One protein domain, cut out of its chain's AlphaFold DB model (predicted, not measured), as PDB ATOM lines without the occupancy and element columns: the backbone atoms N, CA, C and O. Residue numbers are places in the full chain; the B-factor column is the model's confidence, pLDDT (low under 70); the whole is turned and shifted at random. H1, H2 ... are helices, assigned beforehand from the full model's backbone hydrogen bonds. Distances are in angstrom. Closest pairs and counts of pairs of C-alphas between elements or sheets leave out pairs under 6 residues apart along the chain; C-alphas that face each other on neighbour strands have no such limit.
ATOM      1  N   ASN A 212     135.344 111.220  50.841       78.12
ATOM      2  CA  ASN A 212     136.287 111.777  51.819       78.12
ATOM      3  C   ASN A 212     137.142 112.925  51.255       78.12
ATOM      4  O   ASN A 212     137.462 113.893  51.947       78.12
ATOM      5  N   GLU A 213     137.531 112.837  49.980       83.50
ATOM      6  CA  GLU A 213     138.310 113.892  49.333       83.50
ATOM      7  C   GLU A 213     137.448 115.122  49.019       83.50
ATOM      8  O   GLU A 213     137.929 116.258  49.078       83.50
ATOM      9  N   SER A 214     136.173 114.910  48.688       88.62
ATOM     10  CA  SER A 214     135.233 115.992  48.412       88.62
ATOM     11  C   SER A 214     134.950 116.826  49.663       88.62
ATOM     12  O   SER A 214     134.981 118.053  49.591       88.62
ATOM     13  N   GLU A 215     134.776 116.191  50.821       87.81
ATOM     14  CA  GLU A 215     134.508 116.899  52.072       87.81
ATOM     15  C   GLU A 215     135.763 117.530  52.668       87.81
ATOM     16  O   GLU A 215     135.709 118.662  53.142       87.81
ATOM     17  N   GLY A 216     136.929 116.890  52.529       86.06
ATOM     18  CA  GLY A 216     138.197 117.530  52.877       86.06
ATOM     19  C   GLY A 216     138.443 118.823  52.084       86.06
ATOM     20  O   GLY A 216     138.939 119.807  52.635       86.06
ATOM     21  N   LYS A 217     138.026 118.878  50.809       89.38
ATOM     22  CA  LYS A 217     138.049 120.119  50.008       89.38
ATOM     23  C   LYS A 217     137.094 121.178  50.558       89.38
ATOM     24  O   LYS A 217     137.440 122.359  50.526       89.38
ATOM     25  N   LYS A 218     135.919 120.780  51.055       91.00
ATOM     26  CA  LYS A 218     134.959 121.700  51.686       91.00
ATOM     27  C   LYS A 218     135.521 122.272  52.990       91.00
ATOM     28  O   LYS A 218     135.476 123.488  53.158       91.00
ATOM     29  N   TYR A 219     136.131 121.441  53.844       92.50
ATOM     30  CA  TYR A 219     136.819 121.897  55.058       92.50
ATOM     31  C   TYR A 219     137.927 122.908  54.743       92.50
ATOM     32  O   TYR A 219     137.916 124.024  55.258       92.50
ATOM     33  N   ALA A 220     138.845 122.554  53.838       90.19
ATOM     34  CA  ALA A 220     139.944 123.435  53.454       90.19
ATOM     35  C   ALA A 220     139.435 124.771  52.888       90.19
ATOM     36  O   ALA A 220     139.951 125.833  53.222       90.19
ATOM     37  N   TYR A 221     138.387 124.740  52.061       90.31
ATOM     38  CA  TYR A 221     137.785 125.957  51.521       90.31
ATOM     39  C   TYR A 221     137.107 126.814  52.598       90.31
ATOM     40  O   TYR A 221     137.226 128.038  52.561       90.31
ATOM     41  N   MET A 222     136.426 126.189  53.559       92.81
ATOM     42  CA  MET A 222     135.806 126.868  54.697       92.81
ATOM     43  C   MET A 222     136.866 127.609  55.516       92.81
ATOM     44  O   MET A 222     136.781 128.827  55.654       92.81
ATOM     45  N   VAL A 223     137.916 126.918  55.966       89.50
ATOM     46  CA  VAL A 223     138.999 127.549  56.736       89.50
ATOM     47  C   VAL A 223     139.641 128.694  55.944       89.50
ATOM     48  O   VAL A 223     139.778 129.794  56.470       89.50
ATOM     49  N   ALA A 224     139.935 128.494  54.655       89.12
ATOM     50  CA  ALA A 224     140.525 129.533  53.809       89.12
ATOM     51  C   ALA A 224     139.603 130.746  53.564       89.12
ATOM     52  O   ALA A 224     140.094 131.823  53.245       89.12
ATOM     53  N   SER A 225     138.282 130.589  53.681       85.44
ATOM     54  CA  SER A 225     137.320 131.677  53.442       85.44
ATOM     55  C   SER A 225     137.004 132.487  54.701       85.44
ATOM     56  O   SER A 225     136.688 133.670  54.599       85.44
ATOM     57  N   TYR A 226     137.052 131.855  55.877       87.56
ATOM     58  CA  TYR A 226     136.633 132.475  57.141       87.56
ATOM     59  C   TYR A 226     137.796 132.855  58.064       87.56
ATOM     60  O   TYR A 226     137.621 133.721  58.919       87.56
ATOM     61  N   VAL A 227     138.982 132.261  57.891       88.25
ATOM     62  CA  VAL A 227     140.189 132.641  58.640       88.25
ATOM     63  C   VAL A 227     140.983 133.668  57.824       88.25
ATOM     64  O   VAL A 227     141.253 133.421  56.645       88.25
ATOM     65  N   PRO A 228     141.375 134.820  58.400       83.38
ATOM     66  CA  PRO A 228     142.145 135.828  57.677       83.38
ATOM     67  C   PRO A 228     143.523 135.282  57.257       83.38
ATOM     68  O   PRO A 228     144.132 134.537  58.025       83.38
ATOM     69  N   PRO A 229     144.079 135.698  56.097       85.94
ATOM     70  CA  PRO A 229     145.360 135.183  55.600       85.94
ATOM     71  C   PRO A 229     146.543 135.331  56.565       85.94
ATOM     72  O   PRO A 229     147.474 134.536  56.525       85.94
ATOM     73  N   SER A 230     146.508 136.323  57.460       84.12
ATOM     74  CA  SER A 230     147.526 136.523  58.499       84.12
ATOM     75  C   SER A 230     147.524 135.448  59.591       84.12
ATOM     76  O   SER A 230     148.450 135.407  60.393       84.12
ATOM     77  N   GLN A 231     146.469 134.637  59.666       89.38
ATOM     78  CA  GLN A 231     146.282 133.553  60.634       89.38
ATOM     79  C   GLN A 231     146.268 132.178  59.954       89.38
ATOM     80  O   GLN A 231     145.873 131.190  60.567       89.38
ATOM     81  N   TRP A 232     146.646 132.101  58.676       89.31
ATOM     82  CA  TRP A 232     146.791 130.814  58.010       89.31
ATOM     83  C   TRP A 232     148.011 130.059  58.551       89.31
ATOM     84  O   TRP A 232     148.983 130.700  58.961       89.31
ATOM     85  N   PRO A 233     147.984 128.711  58.519       87.69
ATOM     86  CA  PRO A 233     149.151 127.894  58.829       87.69
ATOM     87  C   PRO A 233     150.370 128.322  58.007       87.69
ATOM     88  O   PRO A 233     150.231 128.805  56.876       87.69
ATOM     89  N   SER A 234     151.567 128.118  58.560       88.62
ATOM     90  CA  SER A 234     152.815 128.488  57.890       88.62
ATOM     91  C   SER A 234     152.992 127.715  56.579       88.62
ATOM     92  O   SER A 234     152.364 126.680  56.344       88.62
ATOM     93  N   LEU A 235     153.871 128.192  55.693       81.12
ATOM     94  CA  LEU A 235     154.130 127.522  54.417       81.12
ATOM     95  C   LEU A 235     154.593 126.069  54.643       81.12
ATOM     96  O   LEU A 235     155.681 125.838  55.160       81.12
ATOM     97  N   GLY A 236     153.775 125.102  54.215       83.88
ATOM     98  CA  GLY A 236     154.033 123.665  54.388       83.88
ATOM     99  C   GLY A 236     153.219 123.005  55.505       83.88
ATOM    100  O   GLY A 236     153.172 121.778  55.570       83.88
ATOM    101  N   GLU A 237     152.532 123.792  56.331       91.25
ATOM    102  CA  GLU A 237     151.592 123.307  57.340       91.25
ATOM    103  C   GLU A 237     150.168 123.222  56.769       91.25
ATOM    104  O   GLU A 237     149.831 123.816  55.739       91.25
ATOM    105  N   VAL A 238     149.322 122.440  57.437       93.69
ATOM    106  CA  VAL A 238     147.918 122.226  57.073       93.69
ATOM    107  C   VAL A 238     147.027 122.626  58.247       93.69
ATOM    108  O   VAL A 238     147.450 122.458  59.387       93.69
ATOM    109  N   PRO A 239     145.809 123.132  57.996       91.88
ATOM    110  CA  PRO A 239     144.901 123.530  59.067       91.88
ATOM    111  C   PRO A 239     144.533 122.342  59.965       91.88
ATOM    112  O   PRO A 239     144.257 121.242  59.467       91.88
ATOM    113  N   GLY A 240     144.541 122.588  61.274       91.31
ATOM    114  CA  GLY A 240     144.162 121.663  62.338       91.31
ATOM    115  C   GLY A 240     143.074 122.238  63.254       91.31
ATOM    116  O   GLY A 240     142.261 123.075  62.852       91.31
ATOM    117  N   ASP A 241     143.045 121.772  64.504       91.25
ATOM    118  CA  ASP A 241     141.972 122.082  65.460       91.25
ATOM    119  C   ASP A 241     141.904 123.576  65.834       91.25
ATOM    120  O   ASP A 241     140.819 124.116  66.084       91.25
ATOM    121  N   SER A 242     143.051 124.265  65.853       91.75
ATOM    122  CA  SER A 242     143.132 125.706  66.120       91.75
ATOM    123  C   SER A 242     142.442 126.514  65.026       91.75
ATOM    124  O   SER A 242     141.601 127.365  65.323       91.75
ATOM    125  N   GLU A 243     142.734 126.221  63.759       90.94
ATOM    126  CA  GLU A 243     142.154 126.936  62.619       90.94
ATOM    127  C   GLU A 243     140.672 126.612  62.451       90.94
ATOM    128  O   GLU A 243     139.885 127.498  62.113       90.94
ATOM    129  N   PHE A 244     140.265 125.377  62.760       92.56
ATOM    130  CA  PHE A 244     138.852 125.020  62.824       92.56
ATOM    131  C   PHE A 244     138.107 125.848  63.877       92.56
ATOM    132  O   PHE A 244     137.078 126.448  63.574       92.56
ATOM    133  N   SER A 245     138.653 125.947  65.093       90.12
ATOM    134  CA  SER A 245     138.044 126.730  66.176       90.12
ATOM    135  C   SER A 245     137.909 128.211  65.805       90.12
ATOM    136  O   SER A 245     136.876 128.828  66.077       90.12
ATOM    137  N   MET A 246     138.915 128.773  65.125       91.25
ATOM    138  CA  MET A 246     138.860 130.143  64.602       91.25
ATOM    139  C   MET A 246     137.778 130.309  63.529       91.25
ATOM    140  O   MET A 246     137.015 131.274  63.584       91.25
ATOM    141  N   ALA A 247     137.667 129.366  62.588       88.44
ATOM    142  CA  ALA A 247     136.652 129.402  61.537       88.44
ATOM    143  C   ALA A 247     135.227 129.339  62.114       88.44
ATOM    144  O   ALA A 247     134.381 130.157  61.751       88.44
ATOM    145  N   ILE A 248     134.971 128.436  63.069       90.38
ATOM    146  CA  ILE A 248     133.673 128.344  63.758       90.38
ATOM    147  C   ILE A 248     133.368 129.632  64.532       90.38
ATOM    148  O   ILE A 248     132.253 130.150  64.447       90.38
ATOM    149  N   GLY A 249     134.355 130.185  65.243       89.56
ATOM    150  CA  GLY A 249     134.209 131.455  65.957       89.56
ATOM    151  C   GLY A 249     133.847 132.619  65.027       89.56
ATOM    152  O   GLY A 249     132.938 133.393  65.333       89.56
ATOM    153  N   ALA A 250     134.496 132.708  63.863       87.25
ATOM    154  CA  ALA A 250     134.211 133.726  62.854       87.25
ATOM    155  C   ALA A 250     132.787 133.596  62.287       87.25
ATOM    156  O   ALA A 250     132.071 134.592  62.173       87.25
ATOM    157  N   ILE A 251     132.342 132.372  61.987       86.06
ATOM    158  CA  ILE A 251     130.987 132.109  61.483       86.06
ATOM    159  C   ILE A 251     129.932 132.445  62.546       86.06
ATOM    160  O   ILE A 251     128.931 133.094  62.238       86.06
ATOM    161  N   GLY A 252     130.175 132.071  63.806       85.94
ATOM    162  CA  GLY A 252     129.298 132.415  64.926       85.94
ATOM    163  C   GLY A 252     129.171 133.927  65.135       85.94
ATOM    164  O   GLY A 252     128.064 134.434  65.314       85.94
ATOM    165  N   ALA A 253     130.282 134.664  65.035       85.38
ATOM    166  CA  ALA A 253     130.287 136.122  65.134       85.38
ATOM    167  C   ALA A 253     129.502 136.791  63.990       85.38
ATOM    168  O   ALA A 253     128.729 137.717  64.238       85.38
ATOM    169  N   LEU A 254     129.637 136.299  62.753       81.06
ATOM    170  CA  LEU A 254     128.856 136.790  61.608       81.06
ATOM    171  C   LEU A 254     127.353 136.536  61.786       81.06
ATOM    172  O   LEU A 254     126.542 137.420  61.497       81.06
ATOM    173  N   PRO A 288     125.185 123.968  58.026       89.75
ATOM    174  CA  PRO A 288     124.881 123.682  59.419       89.75
ATOM    175  C   PRO A 288     126.163 123.281  60.158       89.75
ATOM    176  O   PRO A 288     127.070 122.675  59.586       89.75
ATOM    177  N   LEU A 289     126.238 123.621  61.444       88.69
ATOM    178  CA  LEU A 289     127.420 123.360  62.272       88.69
ATOM    179  C   LEU A 289     127.803 121.868  62.279       88.69
ATOM    180  O   LEU A 289     128.983 121.534  62.257       88.69
ATOM    181  N   GLU A 290     126.805 120.984  62.251       90.00
ATOM    182  CA  GLU A 290     126.973 119.529  62.162       90.00
ATOM    183  C   GLU A 290     127.755 119.115  60.903       90.00
ATOM    184  O   GLU A 290     128.727 118.369  61.008       90.00
ATOM    185  N   GLU A 291     127.432 119.691  59.741       91.69
ATOM    186  CA  GLU A 291     128.135 119.413  58.480       91.69
ATOM    187  C   GLU A 291     129.599 119.902  58.533       91.69
ATOM    188  O   GLU A 291     130.500 119.264  57.991       91.69
ATOM    189  N   MET A 292     129.889 120.996  59.251       90.25
ATOM    190  CA  MET A 292     131.272 121.465  59.429       90.25
ATOM    191  C   MET A 292     132.118 120.498  60.266       90.25
ATOM    192  O   MET A 292     133.300 120.305  59.967       90.25
ATOM    193  N   PHE A 293     131.530 119.888  61.300       91.81
ATOM    194  CA  PHE A 293     132.201 118.860  62.097       91.81
ATOM    195  C   PHE A 293     132.456 117.590  61.283       91.81
ATOM    196  O   PHE A 293     133.525 116.992  61.416       91.81
ATOM    197  N   GLU A 294     131.528 117.208  60.403       92.12
ATOM    198  CA  GLU A 294     131.728 116.099  59.465       92.12
ATOM    199  C   GLU A 294     132.901 116.379  58.521       92.12
ATOM    200  O   GLU A 294     133.821 115.560  58.431       92.12
ATOM    201  N   TRP A 295     132.959 117.573  57.920       93.06
ATOM    202  CA  TRP A 295     134.078 117.947  57.053       93.06
ATOM    203  C   TRP A 295     135.418 117.933  57.798       93.06
ATOM    204  O   TRP A 295     136.420 117.479  57.245       93.06
ATOM    205  N   HIS A 296     135.450 118.385  59.057       92.81
ATOM    206  CA  HIS A 296     136.652 118.324  59.894       92.81
ATOM    207  C   HIS A 296     137.065 116.877  60.206       92.81
ATOM    208  O   HIS A 296     138.236 116.512  60.072       92.81
ATOM    209  N   ALA A 297     136.108 116.015  60.555       92.38
ATOM    210  CA  ALA A 297     136.372 114.605  60.815       92.38
ATOM    211  C   ALA A 297     136.900 113.879  59.565       92.38
ATOM    212  O   ALA A 297     137.781 113.023  59.668       92.38
ATOM    213  N   GLN A 298     136.398 114.223  58.377       92.06
ATOM    214  CA  GLN A 298     136.898 113.670  57.117       92.06
ATOM    215  C   GLN A 298     138.259 114.249  56.728       92.06
ATOM    216  O   GLN A 298     139.135 113.499  56.287       92.06
ATOM    217  N   TRP A 299     138.494 115.538  56.987       92.12
ATOM    218  CA  TRP A 299     139.815 116.148  56.859       92.12
ATOM    219  C   TRP A 299     140.851 115.411  57.702       92.12
ATOM    220  O   TRP A 299     141.893 115.026  57.178       92.12
ATOM    221  N   ALA A 300     140.554 115.123  58.973       92.88
ATOM    222  CA  ALA A 300     141.464 114.427  59.878       92.88
ATOM    223  C   ALA A 300     141.946 113.072  59.317       92.88
ATOM    224  O   ALA A 300     143.127 112.750  59.468       92.88
ATOM    225  N   LYS A 301     141.080 112.347  58.591       94.75
ATOM    226  CA  LYS A 301     141.367 111.039  57.967       94.75
ATOM    227  C   LYS A 301     142.263 111.110  56.721       94.75
ATOM    228  O   LYS A 301     142.763 110.075  56.278       94.75
ATOM    229  N   LEU A 302     142.466 112.290  56.128       91.69
ATOM    230  CA  LEU A 302     143.305 112.437  54.935       91.69
ATOM    231  C   LEU A 302     144.800 112.293  55.252       91.69
ATOM    232  O   LEU A 302     145.295 112.751  56.284       91.69
ATOM    233  N   GLN A 303     145.533 111.709  54.302       94.19
ATOM    234  CA  GLN A 303     146.995 111.627  54.348       94.19
ATOM    235  C   GLN A 303     147.628 113.034  54.311       94.19
ATOM    236  O   GLN A 303     147.122 113.888  53.575       94.19
ATOM    237  N   PRO A 304     148.739 113.290  55.033       92.69
ATOM    238  CA  PRO A 304     149.361 114.618  55.123       92.69
ATOM    239  C   PRO A 304     149.689 115.259  53.767       92.69
ATOM    240  O   PRO A 304     149.370 116.424  53.540       92.69
ATOM    241  N   GLU A 305     150.236 114.486  52.825       89.94
ATOM    242  CA  GLU A 305     150.559 114.967  51.471       89.94
ATOM    243  C   GLU A 305     149.311 115.450  50.719       89.94
ATOM    244  O   GLU A 305     149.321 116.483  50.046       89.94
ATOM    245  N   ARG A 306     148.196 114.727  50.879       91.75
ATOM    246  CA  ARG A 306     146.912 115.103  50.279       91.75
ATOM    247  C   ARG A 306     146.311 116.328  50.956       91.75
ATOM    248  O   ARG A 306     145.770 117.176  50.253       91.75
ATOM    249  N   LYS A 307     146.424 116.442  52.285       92.81
ATOM    250  CA  LYS A 307     145.991 117.636  53.028       92.81
ATOM    251  C   LYS A 307     146.694 118.878  52.491       92.81
ATOM    252  O   LYS A 307     146.023 119.853  52.173       92.81
ATOM    253  N   LEU A 308     148.011 118.823  52.293       89.88
ATOM    254  CA  LEU A 308     148.769 119.963  51.779       89.88
ATOM    255  C   LEU A 308     148.310 120.374  50.373       89.88
ATOM    256  O   LEU A 308     148.050 121.551  50.135       89.88
ATOM    257  N   ALA A 309     148.138 119.412  49.462       90.12
ATOM    258  CA  ALA A 309     147.675 119.692  48.103       90.12
ATOM    259  C   ALA A 309     146.252 120.284  48.070       90.12
ATOM    260  O   ALA A 309     145.985 121.244  47.345       90.12
ATOM    261  N   VAL A 310     145.332 119.734  48.872       91.50
ATOM    262  CA  VAL A 310     143.954 120.237  48.974       91.50
ATOM    263  C   VAL A 310     143.920 121.623  49.623       91.50
ATOM    264  O   VAL A 310     143.192 122.492  49.142       91.50
ATOM    265  N   TRP A 311     144.729 121.851  50.659       92.19
ATOM    266  CA  TRP A 311     144.856 123.143  51.330       92.19
ATOM    267  C   TRP A 311     145.380 124.221  50.380       92.19
ATOM    268  O   TRP A 311     144.733 125.249  50.217       92.19
ATOM    269  N   GLN A 312     146.471 123.955  49.656       86.94
ATOM    270  CA  GLN A 312     147.010 124.890  48.661       86.94
ATOM    271  C   GLN A 312     145.976 125.244  47.585       86.94
ATOM    272  O   GLN A 312     145.784 126.419  47.271       86.94
ATOM    273  N   ALA A 313     145.253 124.250  47.059       86.81
ATOM    274  CA  ALA A 313     144.198 124.486  46.075       86.81
ATOM    275  C   ALA A 313     143.024 125.310  46.643       86.81
ATOM    276  O   ALA A 313     142.420 126.109  45.918       86.81
ATOM    277  N   ALA A 314     142.690 125.123  47.922       87.88
ATOM    278  CA  ALA A 314     141.658 125.886  48.616       87.88
ATOM    279  C   ALA A 314     142.092 127.333  48.888       87.88
ATOM    280  O   ALA A 314     141.331 128.242  48.556       87.88
ATOM    281  N   CYS A 315     143.316 127.556  49.379       80.69
ATOM    282  CA  CYS A 315     143.923 128.882  49.524       80.69
ATOM    283  C   CYS A 315     143.929 129.639  48.198       80.69
ATOM    284  O   CYS A 315     143.461 130.771  48.138       80.69
ATOM    285  N   ASP A 316     144.377 129.004  47.112       80.19
ATOM    286  CA  ASP A 316     144.373 129.599  45.773       80.19
ATOM    287  C   ASP A 316     142.966 130.025  45.335       80.19
ATOM    288  O   ASP A 316     142.782 131.087  44.736       80.19
ATOM    289  N   ARG A 317     141.957 129.195  45.617       83.12
ATOM    290  CA  ARG A 317     140.563 129.486  45.267       83.12
ATOM    291  C   ARG A 317     139.991 130.614  46.126       83.12
ATOM    292  O   ARG A 317     139.364 131.515  45.570       83.12
ATOM    293  N   ALA A 318     140.223 130.586  47.437       79.69
ATOM    294  CA  ALA A 318     139.784 131.619  48.369       79.69
ATOM    295  C   ALA A 318     140.456 132.962  48.058       79.69
ATOM    296  O   ALA A 318     139.777 133.978  47.943       79.69
ATOM    297  N   LEU A 319     141.764 132.971  47.784       75.88
ATOM    298  CA  LEU A 319     142.483 134.167  47.346       75.88
ATOM    299  C   LEU A 319     141.926 134.708  46.037       75.88
ATOM    300  O   LEU A 319     141.700 135.907  45.941       75.88
ATOM    301  N   ARG A 320     141.625 133.863  45.043       74.50
ATOM    302  CA  ARG A 320     140.959 134.332  43.815       74.50
ATOM    303  C   ARG A 320     139.585 134.935  44.102       74.50
ATOM    304  O   ARG A 320     139.226 135.906  43.443       74.50
ATOM    305  N   ALA A 321     138.822 134.392  45.050       76.12
ATOM    306  CA  ALA A 321     137.538 134.966  45.444       76.12
ATOM    307  C   ALA A 321     137.722 136.341  46.115       76.12
ATOM    308  O   ALA A 321     137.085 137.309  45.695       76.12
ATOM    309  N   HIS A 322     138.649 136.453  47.072       70.75
ATOM    310  CA  HIS A 322     138.970 137.706  47.767       70.75
ATOM    311  C   HIS A 322     139.590 138.768  46.849       70.75
ATOM    312  O   HIS A 322     139.300 139.951  46.984       70.75
ATOM    313  N   LEU A 323     140.404 138.356  45.878       71.56
ATOM    314  CA  LEU A 323     141.096 139.230  44.928       71.56
ATOM    315  C   LEU A 323     140.307 139.439  43.624       71.56
ATOM    316  O   LEU A 323     140.865 139.884  42.618       71.56
ATOM    317  N   HIS A 324     139.013 139.103  43.609       70.81
ATOM    318  CA  HIS A 324     138.107 139.287  42.468       70.81
ATOM    319  C   HIS A 324     138.614 138.691  41.138       70.81
ATOM    320  O   HIS A 324     138.427 139.271  40.067       70.81
ATOM    321  N   GLY A 325     139.250 137.523  41.195       59.97
ATOM    322  CA  GLY A 325     139.755 136.790  40.035       59.97
ATOM    323  C   GLY A 325     141.203 137.105  39.655       59.97
ATOM    324  O   GLY A 325     141.726 136.480  38.729       59.97
ATOM    325  N   ALA A 326     141.891 138.007  40.364       54.22
ATOM    326  CA  ALA A 326     143.338 138.115  40.225       54.22
ATOM    327  C   ALA A 326     143.990 136.851  40.809       54.22
ATOM    328  O   ALA A 326     143.754 136.475  41.957       54.22
ATOM    329  N   SER A 327     144.773 136.146  39.992       58.28
ATOM    330  CA  SER A 327     145.509 134.971  40.454       58.28
ATOM    331  C   SER A 327     146.752 135.419  41.225       58.28
ATOM    332  O   SER A 327     147.343 136.447  40.893       58.28
ATOM    333  N   LEU A 328     147.202 134.628  42.203       56.88
ATOM    334  CA  LEU A 328     148.496 134.853  42.860       56.88
ATOM    335  C   LEU A 328     149.650 134.935  41.850       56.88
ATOM    336  O   LEU A 328     150.572 135.721  42.036       56.88
ATOM    337  N   ARG A 329     149.566 134.194  40.736       59.34
ATOM    338  CA  ARG A 329     150.508 134.320  39.615       59.34
ATOM    339  C   ARG A 329     150.463 135.703  38.970       59.34
ATOM    340  O   ARG A 329     151.517 136.252  38.693       59.34
ATOM    341  N   HIS A 330     149.279 136.283  38.771       62.97
ATOM    342  CA  HIS A 330     149.146 137.650  38.255       62.97
ATOM    343  C   HIS A 330     149.735 138.678  39.224       62.97
ATOM    344  O   HIS A 330     150.374 139.622  38.777       62.97
ATOM    345  N   ILE A 331     149.573 138.482  40.535       64.31
ATOM    346  CA  ILE A 331     150.152 139.373  41.550       64.31
ATOM    347  C   ILE A 331     151.677 139.223  41.608       64.31
ATOM    348  O   ILE A 331     152.389 140.223  41.617       64.31
ATOM    349  N   SER A 332     152.190 137.993  41.583       68.88
ATOM    350  CA  SER A 332     153.629 137.722  41.543       68.88
ATOM    351  C   SER A 332     154.276 138.266  40.269       68.88
ATOM    352  O   SER A 332     155.360 138.842  40.333       68.88
ATOM    353  N   GLU A 333     153.620 138.113  39.118       69.62
ATOM    354  CA  GLU A 333     154.109 138.643  37.844       69.62
ATOM    355  C   GLU A 333     154.054 140.174  37.826       69.62
ATOM    356  O   GLU A 333     155.003 140.813  37.383       69.62
ATOM    357  N   ALA A 334     153.003 140.779  38.391       63.53
ATOM    358  CA  ALA A 334     152.939 142.225  38.577       63.53
ATOM    359  C   ALA A 334     154.079 142.731  39.477       63.53
ATOM    360  O   ALA A 334     154.734 143.712  39.131       63.53
ATOM    361  N   GLY A 335     154.380 142.034  40.578       73.62
ATOM    362  CA  GLY A 335     155.521 142.347  41.443       73.62
ATOM    363  C   GLY A 335     156.856 142.282  40.695       73.62
ATOM    364  O   GLY A 335     157.665 143.205  40.796       73.62
ATOM    365  N   ARG A 336     157.055 141.245  39.872       81.44
ATOM    366  CA  ARG A 336     158.246 141.092  39.023       81.44
ATOM    367  C   ARG A 336     158.374 142.227  38.004       81.44
ATOM    368  O   ARG A 336     159.460 142.772  37.831       81.44
ATOM    369  N   ILE A 337     157.272 142.610  37.357       72.62
ATOM    370  CA  ILE A 337     157.237 143.723  36.395       72.62
ATOM    371  C   ILE A 337     157.586 145.048  37.083       72.62
ATOM    372  O   ILE A 337     158.372 145.821  36.541       72.62
ATOM    373  N   VAL A 338     157.043 145.308  38.276       73.56
ATOM    374  CA  VAL A 338     157.342 146.526  39.047       73.56
ATOM    375  C   VAL A 338     158.813 146.570  39.462       73.56
ATOM    376  O   VAL A 338     159.450 147.613  39.317       73.56
ATOM    377  N   GLN A 339     159.377 145.451  39.927       80.88
ATOM    378  CA  GLN A 339     160.804 145.362  40.258       80.88
ATOM    379  C   GLN A 339     161.688 145.622  39.034       80.88
ATOM    380  O   GLN A 339     162.618 146.420  39.108       80.88
ATOM    381  N   GLU A 340     161.364 145.014  37.892       87.44
ATOM    382  CA  GLU A 340     162.113 145.200  36.649       87.44
ATOM    383  C   GLU A 340     162.026 146.642  36.133       87.44
ATOM    384  O   GLU A 340     163.026 147.216  35.712       87.44
ATOM    385  N   LYS A 341     160.849 147.272  36.222       76.19
ATOM    386  CA  LYS A 341     160.678 148.684  35.862       76.19
ATOM    387  C   LYS A 341     161.419 149.624  36.805       76.19
ATOM    388  O   LYS A 341     162.010 150.593  36.345       76.19
ATOM    389  N   SER A 342     161.442 149.315  38.099       79.81
ATOM    390  CA  SER A 342     162.218 150.078  39.083       79.81
ATOM    391  C   SER A 342     163.722 149.968  38.812       79.81
ATOM    392  O   SER A 342     164.432 150.965  38.897       79.81
ATOM    393  N   ARG A 343     164.200 148.778  38.419       92.25
ATOM    394  CA  ARG A 343     165.588 148.557  37.988       92.25
ATOM    395  C   ARG A 343     165.929 149.368  36.738       92.25
ATOM    396  O   ARG A 343     166.951 150.040  36.733       92.25
ATOM    397  N   GLN A 344     165.057 149.356  35.727       85.75
ATOM    398  CA  GLN A 344     165.232 150.149  34.501       85.75
ATOM    399  C   GLN A 344     165.327 151.648  34.802       85.75
ATOM    400  O   GLN A 344     166.267 152.292  34.356       85.75
ATOM    401  N   LEU A 345     164.423 152.184  35.628       79.50
ATOM    402  CA  LEU A 345     164.467 153.593  36.036       79.50
ATOM    403  C   LEU A 345     165.758 153.943  36.790       79.50
ATOM    404  O   LEU A 345     166.293 155.035  36.628       79.50
ATOM    405  N   TYR A 346     166.273 153.025  37.610       88.19
ATOM    406  CA  TYR A 346     167.536 153.228  38.316       88.19
ATOM    407  C   TYR A 346     168.745 153.198  37.368       88.19
ATOM    408  O   TYR A 346     169.663 154.001  37.519       88.19
ATOM    409  N   GLU A 347     168.742 152.312  36.370       89.12
ATOM    410  CA  GLU A 347     169.769 152.266  35.322       89.12
ATOM    411  C   GLU A 347     169.752 153.535  34.458       89.12
ATOM    412  O   GLU A 347     170.808 154.121  34.231       89.12
ATOM    413  N   GLU A 348     168.570 154.010  34.056       83.38
ATOM    414  CA  GLU A 348     168.390 155.282  33.336       83.38
ATOM    415  C   GLU A 348     168.867 156.480  34.172       83.38
ATOM    416  O   GLU A 348     169.551 157.372  33.665       83.38
ATOM    417  N   PHE A 349     168.575 156.484  35.478       83.88
ATOM    418  CA  PHE A 349     169.057 157.514  36.398       83.88
ATOM    419  C   PHE A 349     170.590 157.518  36.512       83.88
ATOM    420  O   PHE A 349     171.211 158.581  36.481       83.88
ATOM    421  N   LEU A 350     171.218 156.341  36.605       87.94
ATOM    422  CA  LEU A 350     172.677 156.209  36.683       87.94
ATOM    423  C   LEU A 350     173.395 156.565  35.377       87.94
ATOM    424  O   LEU A 350     174.531 157.032  35.423       87.94
ATOM    425  N   GLN A 351     172.759 156.351  34.225       86.06
ATOM    426  CA  GLN A 351     173.338 156.668  32.915       86.06
ATOM    427  C   GLN A 351     173.401 158.179  32.629       86.06
ATOM    428  O   GLN A 351     174.012 158.582  31.645       86.06
TER     429      GLN A 351
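AT A GLANCE: This is residues 212 to 254 and 288 to 351 of the 366 residues of the protein "C2H2-type domain-containing protein" of Metschnikowia sp. JCM 33374 (UniProt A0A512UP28). Four mostly crossed helices make a body, with H2, H3 and H4 packed round H1; H5 is a long arm whose residues 332 to 350, with Gln 351, stick out and make the length. The 107 printed residues have five named helices, H1 to H5 in order, and no named strand: all helix. The whole is loose, with radius of gyration of the C-alphas 18.3 A, spanning 66 by 32 by 22 A.

HOW THE PARTS SIT: H1, residues 212 to 226, is the hub. H2, residues 241 to 254, touches its residues 222 to 226 alone (closest C-alphas Tyr 226 and Ala 247, 5.4 A). H3, residues 289 to 301, touches H1 at a steep tilt of 62 degrees, opposite ways (Gly 216 and Trp 299, 4.5 A). H4, residues 304 to 322, touches H1 (Tyr 221 and Ala 314, 4.8 A). H5, residues 328 to 350, only just touches H4, with 3 pairs of C-alphas within 8 A (closest Asp 316 and Leu 328, 7.3 A). Every O i to N i+4 pair is within hydrogen-bond range in H1, H2, H4 and H5; in H3, 8 of 9.

IN THESE COORDINATES: H1 begins at C-alpha 212 (136.287, 111.777, 51.819). H4 is 26.4 A long; H5, 32.8 A, ends at C-alpha 350 (172.677, 156.209, 36.683).

THE WHOLE: Residues 255 to 287 are cut out, with C-alphas 254 and 288 13.9 A apart. H1 to H2 is a long link. Residues 325 to 334 have pLDDT under 70.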